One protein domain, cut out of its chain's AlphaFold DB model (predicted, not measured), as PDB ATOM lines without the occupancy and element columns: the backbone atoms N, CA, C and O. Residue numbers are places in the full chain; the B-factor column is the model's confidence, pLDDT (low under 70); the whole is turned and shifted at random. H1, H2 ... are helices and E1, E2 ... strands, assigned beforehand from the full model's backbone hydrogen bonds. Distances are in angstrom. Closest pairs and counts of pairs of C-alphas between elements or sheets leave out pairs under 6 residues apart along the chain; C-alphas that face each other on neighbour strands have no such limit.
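What this domain is: This is residues 3 to 43 of the 143 residues of an uncharacterized protein of Bacillus thuringiensis serovar sotto str. T04001 (UniProt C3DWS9). A single helix, H1, and a small three-stranded sheet make the two sides of this little domain, with the chain passing from E1 in the sheet to H1 and back to the sheet; the helix comes near the sheet only with its residues 18 to 22. The sheet has the short strands E1 and E2 at its edges and the longer E3 between them, and E2 and E3 form a hairpin. The printed part has 41 residues, with one named helix and three named strands in the order E1, H1, E2, E3; the sheet runs E1, E3, E2, antiparallel throughout, and the class is mixed, helices and strands. The whole is compact, with a radius of gyration of the C-alphas of 9.8 A, and only just rounded, spanning 27 by 18 by 13 A.

Where its parts are: Find C-alpha 3 at (0.320, 12.125, -41.761); there E1 begins, residues 3 to 5, 6.7 A from first to last C-alpha. A tight link of 5 residues leads to H1, residues 11 to 23, which begins at C-alpha 11 at (19.355, 8.142, -44.948) and is 18.5 A long. After a tight link of 3 residues comes E2, residues 27 to 29, 6.5 A long. A short link of 7 residues then leads to E3, residues 37 to 41, 13.5 A long, which ends at C-alpha 41 at (2.993, 18.111, -35.511).

How they stand to each other: Start at E3, the inner strand, whose pairing is staggered: residues 37 to 39 pair with E1 and residues 39 to 41 with E2. E1 and E3 are antiparallel, with 148 degrees between their directions; look at N 4 and O 38, 3.0 A apart and within hydrogen-bond range. The C-alphas of Tyr 5 and Thr 37 face each other at 4.7 A. E3 and E2 are antiparallel at 136 degrees, and N 27 and O 41 are within hydrogen-bond range at 2.7 A. The edge strands E1 and E2 are apart. H1 is on the sheet but only grazes it, with its residues 18 to 22; the closest C-alphas of H1 and E2 are those of Tyr 21 and Asn 27, 7.5 A apart. E1, H1 and E2 form a split strand-helix-strand unit, two strands of one sheet joined through a helix, with E3 between them in the sheet, and its crossover is right-handed. In H1 every O i to N i+4 pair is within hydrogen-bond range.

The domain as a whole: The two C-alphas farthest apart are those of Ser 10 and Glu 43, 28.2 A. The printed part has no cut, and none of the links between named elements is long. Look in the B-factor column for low confidence: residues 31 to 36 and residue 43 are under 70, while the mean pLDDT of the printed part is 76.4.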
ATOM      1  N   LEU A   3      -0.242  13.403 -41.344       75.94
ATOM      2  CA  LEU A   3       0.320  12.125 -41.761       75.94
ATOM      3  C   LEU A   3       0.845  12.291 -43.182       75.94
ATOM      4  O   LEU A   3       0.091  12.684 -44.071       75.94
ATOM      5  N   ASP A   4       2.131  12.023 -43.378       75.25
ATOM      6  CA  ASP A   4       2.730  11.955 -44.708       75.25
ATOM      7  C   ASP A   4       3.287  10.551 -44.939       75.25
ATOM      8  O   ASP A   4       3.879   9.941 -44.040       75.25
ATOM      9  N   TYR A   5       3.054  10.016 -46.134       72.50
ATOM     10  CA  TYR A   5       3.580   8.717 -46.535       72.50
ATOM     11  C   TYR A   5       4.652   8.936 -47.588       72.50
ATOM     12  O   TYR A   5       4.375   9.463 -48.668       72.50
ATOM     13  N   GLN A   6       5.862   8.477 -47.279       73.25
ATOM     14  CA  GLN A   6       6.928   8.405 -48.257       73.25
ATOM     15  C   GLN A   6       7.437   6.972 -48.371       73.25
ATOM     16  O   GLN A   6       7.654   6.295 -47.362       73.25
ATOM     17  N   ASP A   7       7.682   6.548 -49.610       71.56
ATOM     18  CA  ASP A   7       8.409   5.318 -49.904       71.56
ATOM     19  C   ASP A   7       9.837   5.355 -49.328       71.56
ATOM     20  O   ASP A   7      10.274   6.320 -48.690       71.56
ATOM     21  N   TYR A   8      10.594   4.283 -49.568       73.12
ATOM     22  CA  TYR A   8      11.961   4.140 -49.082       73.12
ATOM     23  C   TYR A   8      12.850   5.343 -49.460       73.12
ATOM     24  O   TYR A   8      13.274   5.520 -50.605       73.12
ATOM     25  N   LEU A   9      13.166   6.162 -48.456       73.75
ATOM     26  CA  LEU A   9      14.142   7.244 -48.528       73.75
ATOM     27  C   LEU A   9      15.495   6.733 -48.035       73.75
ATOM     28  O   LEU A   9      15.607   6.180 -46.940       73.75
ATOM     29  N   SER A  10      16.554   6.999 -48.800       79.12
ATOM     30  CA  SER A  10      17.914   6.824 -48.292       79.12
ATOM     31  C   SER A  10      18.156   7.747 -47.090       79.12
ATOM     32  O   SER A  10      17.571   8.827 -47.001       79.12
ATOM     33  N   LYS A  11      19.057   7.361 -46.171       78.75
ATOM     34  CA  LYS A  11      19.355   8.142 -44.948       78.75
ATOM     35  C   LYS A  11      19.666   9.618 -45.236       78.75
ATOM     36  O   LYS A  11      19.247  10.484 -44.477       78.75
ATOM     37  N   LYS A  12      20.359   9.895 -46.349       82.62
ATOM     38  CA  LYS A  12      20.676  11.257 -46.802       82.62
ATOM     39  C   LYS A  12      19.410  12.027 -47.191       82.62
ATOM     40  O   LYS A  12      19.120  13.047 -46.582       82.62
ATOM     41  N   LYS A  13      18.599  11.473 -48.101       80.50
ATOM     42  CA  LYS A  13      17.338  12.095 -48.534       80.50
ATOM     43  C   LYS A  13      16.343  12.269 -47.387       80.50
ATOM     44  O   LYS A  13      15.571  13.216 -47.400       80.50
ATOM     45  N   PHE A  14      16.351  11.367 -46.403       81.69
ATOM     46  CA  PHE A  14      15.515  11.495 -45.210       81.69
ATOM     47  C   PHE A  14      15.934  12.680 -44.336       81.69
ATOM     48  O   PHE A  14      15.066  13.391 -43.838       81.69
ATOM     49  N   LYS A  15      17.243  12.911 -44.162       83.19
ATOM     50  CA  LYS A  15      17.752  14.073 -43.424       83.19
ATOM     51  C   LYS A  15      17.366  15.378 -44.124       83.19
ATOM     52  O   LYS A  15      16.864  16.277 -43.462       83.19
ATOM     53  N   ASP A  16      17.526  15.427 -45.443       83.44
ATOM     54  CA  ASP A  16      17.166  16.596 -46.252       83.44
ATOM     55  C   ASP A  16      15.649  16.863 -46.188       83.44
ATOM     56  O   ASP A  16      15.215  17.973 -45.908       83.44
ATOM     57  N   TYR A  17      14.832  15.817 -46.355       82.69
ATOM     58  CA  TYR A  17      13.371  15.888 -46.238       82.69
ATOM     59  C   TYR A  17      12.910  16.338 -44.845       82.69
ATOM     60  O   TYR A  17      11.973  17.123 -44.734       82.69
ATOM     61  N   ARG A  18      13.574  15.865 -43.783       82.69
ATOM     62  CA  ARG A  18      13.281  16.289 -42.413       82.69
ATOM     63  C   ARG A  18      13.604  17.765 -42.191       82.69
ATOM     64  O   ARG A  18      12.778  18.449 -41.601       82.69
ATOM     65  N   GLY A  19      14.748  18.229 -42.696       82.88
ATOM     66  CA  GLY A  19      15.147  19.635 -42.614       82.88
ATOM     67  C   GLY A  19      14.102  20.562 -43.231       82.88
ATOM     68  O   GLY A  19      13.673  21.499 -42.577       82.88
ATOM     69  N   ILE A  20      13.581  20.212 -44.416       82.38
ATOM     70  CA  ILE A  20      12.512  20.986 -45.071       82.38
ATOM     71  C   ILE A  20      11.302  21.152 -44.141       82.38
ATOM     72  O   ILE A  20      10.797  22.253 -43.976       82.38
ATOM     73  N   TYR A  21      10.819  20.072 -43.524       80.25
ATOM     74  CA  TYR A  21       9.653  20.135 -42.634       80.25
ATOM     75  C   TYR A  21       9.920  20.954 -41.359       80.25
ATOM     76  O   TYR A  21       9.050  21.722 -40.943       80.25
ATOM     77  N   GLU A  22      11.107  20.811 -40.768       82.69
ATOM     78  CA  GLU A  22      11.522  21.570 -39.582       82.69
ATOM     79  C   GLU A  22      11.630  23.075 -39.893       82.69
ATOM     80  O   GLU A  22      11.152  23.886 -39.099       82.69
ATOM     81  N   ASP A  23      12.106  23.452 -41.085       82.06
ATOM     82  CA  ASP A  23      12.150  24.846 -41.555       82.06
ATOM     83  C   ASP A  23      10.744  25.467 -41.702       82.06
ATOM     84  O   ASP A  23      10.560  26.669 -41.513       82.06
ATOM     85  N   PHE A  24       9.720  24.651 -41.989       74.06
ATOM     86  CA  PHE A  24       8.307  25.066 -42.023       74.06
ATOM     87  C   PHE A  24       7.612  25.022 -40.645       74.06
ATOM     88  O   PHE A  24       6.390  25.195 -40.564       74.06
ATOM     89  N   GLY A  25       8.365  24.780 -39.567       77.56
ATOM     90  CA  GLY A  25       7.865  24.728 -38.191       77.56
ATOM     91  C   GLY A  25       7.200  23.404 -37.805       77.56
ATOM     92  O   GLY A  25       6.504  23.342 -36.792       77.56
ATOM     93  N   TRP A  26       7.368  22.338 -38.598       81.50
ATOM     94  CA  TRP A  26       6.823  21.020 -38.277       81.50
ATOM     95  C   TRP A  26       7.809  20.193 -37.455       81.50
ATOM     96  O   TRP A  26       8.922  19.895 -37.878       81.50
ATOM     97  N   ASN A  27       7.341  19.709 -36.313       81.19
ATOM     98  CA  ASN A  27       8.056  18.789 -35.448       81.19
ATOM     99  C   ASN A  27       7.787  17.336 -35.855       81.19
ATOM    100  O   ASN A  27       6.637  16.904 -35.997       81.19
ATOM    101  N   TYR A  28       8.860  16.565 -36.029       78.62
ATOM    102  CA  TYR A  28       8.776  15.147 -36.369       78.62
ATOM    103  C   TYR A  28       8.385  14.300 -35.153       78.62
ATOM    104  O   TYR A  28       9.131  14.216 -34.175       78.62
ATOM    105  N   ILE A  29       7.261  13.587 -35.247       80.00
ATOM    106  CA  ILE A  29       6.875  12.553 -34.287       80.00
ATOM    107  C   ILE A  29       7.366  11.212 -34.831       80.00
ATOM    108  O   ILE A  29       7.035  10.793 -35.946       80.00
ATOM    109  N   LYS A  30       8.191  10.533 -34.032       71.88
ATOM    110  CA  LYS A  30       8.816   9.250 -34.369       71.88
ATOM    111  C   LYS A  30       7.778   8.268 -34.939       71.88
ATOM    112  O   LYS A  30       6.817   7.915 -34.267       71.88
ATOM    113  N   GLY A  31       7.994   7.830 -36.179       67.94
ATOM    114  CA  GLY A  31       7.155   6.851 -36.879       67.94
ATOM    115  C   GLY A  31       7.870   5.506 -37.062       67.94
ATOM    116  O   GLY A  31       9.107   5.466 -37.018       67.94
ATOM    117  N   PRO A  32       7.135   4.401 -37.285       68.75
ATOM    118  CA  PRO A  32       7.730   3.087 -37.515       68.75
ATOM    119  C   PRO A  32       8.661   3.114 -38.735       68.75
ATOM    120  O   PRO A  32       8.263   3.543 -39.817       68.75
ATOM    121  N   TRP A  33       9.902   2.636 -38.589       59.72
ATOM    122  CA  TRP A  33      10.891   2.646 -39.681       59.72
ATOM    123  C   TRP A  33      10.455   1.799 -40.888       59.72
ATOM    124  O   TRP A  33      10.767   2.153 -42.021       59.72
ATOM    125  N   LEU A  34       9.679   0.742 -40.634       62.66
ATOM    126  CA  LEU A  34       9.172  -0.200 -41.635       62.66
ATOM    127  C   LEU A  34       7.945   0.304 -42.410       62.66
ATOM    128  O   LEU A  34       7.659  -0.219 -43.477       62.66
ATOM    129  N   SER A  35       7.210   1.298 -41.895       62.41
ATOM    130  CA  SER A  35       5.865   1.612 -42.403       62.41
ATOM    131  C   SER A  35       5.816   2.751 -43.427       62.41
ATOM    132  O   SER A  35       4.738   3.053 -43.921       62.41
ATOM    133  N   GLY A  36       6.921   3.450 -43.721       67.44
ATOM    134  CA  GLY A  36       6.919   4.636 -44.608       67.44
ATOM    135  C   GLY A  36       6.110   5.844 -44.088       67.44
ATOM    136  O   GLY A  36       6.318   6.975 -44.521       67.44
ATOM    137  N   THR A  37       5.236   5.628 -43.104       75.94
ATOM    138  CA  THR A  37       4.375   6.607 -42.448       75.94
ATOM    139  C   THR A  37       5.177   7.492 -41.500       75.94
ATOM    140  O   THR A  37       5.842   7.016 -40.572       75.94
ATOM    141  N   ARG A  38       5.107   8.804 -41.718       77.38
ATOM    142  CA  ARG A  38       5.771   9.832 -40.916       77.38
ATOM    143  C   ARG A  38       4.714  10.759 -40.326       77.38
ATOM    144  O   ARG A  38       3.855  11.271 -41.042       77.38
ATOM    145  N   TYR A  39       4.776  10.944 -39.012       78.94
ATOM    146  CA  TYR A  39       3.856  11.802 -38.279       78.94
ATOM    147  C   TYR A  39       4.519  13.152 -38.025       78.94
ATOM    148  O   TYR A  39       5.672  13.215 -37.600       78.94
ATOM    149  N   TRP A  40       3.774  14.221 -38.271       80.19
ATOM    150  CA  TRP A  40       4.238  15.592 -38.115       80.19
ATOM    151  C   TRP A  40       3.257  16.385 -37.251       80.19
ATOM    152  O   TRP A  40       2.034  16.266 -37.397       80.19
ATOM    153  N   GLN A  41       3.776  17.211 -36.352       80.00
ATOM    154  CA  GLN A  41       2.993  18.111 -35.511       80.00
ATOM    155  C   GLN A  41       3.485  19.541 -35.702       80.00
ATOM    156  O   GLN A  41       4.681  19.784 -35.672       80.00
ATOM    157  N   LYS A  42       2.559  20.473 -35.899       77.75
ATOM    158  CA  LYS A  42       2.822  21.910 -35.968       77.75
ATOM    159  C   LYS A  42       1.976  22.589 -34.894       77.75
ATOM    160  O   LYS A  42       0.892  22.079 -34.591       77.75
ATOM    161  N   GLU A  43       2.486  23.667 -34.311       69.38
ATOM    162  CA  GLU A  43       1.665  24.598 -33.533       69.38
ATOM    163  C   GLU A  43       0.697  25.333 -34.467       69.38
ATOM    164  O   GLU A  43       0.960  25.452 -35.665       69.38
TER     165      GLU A  43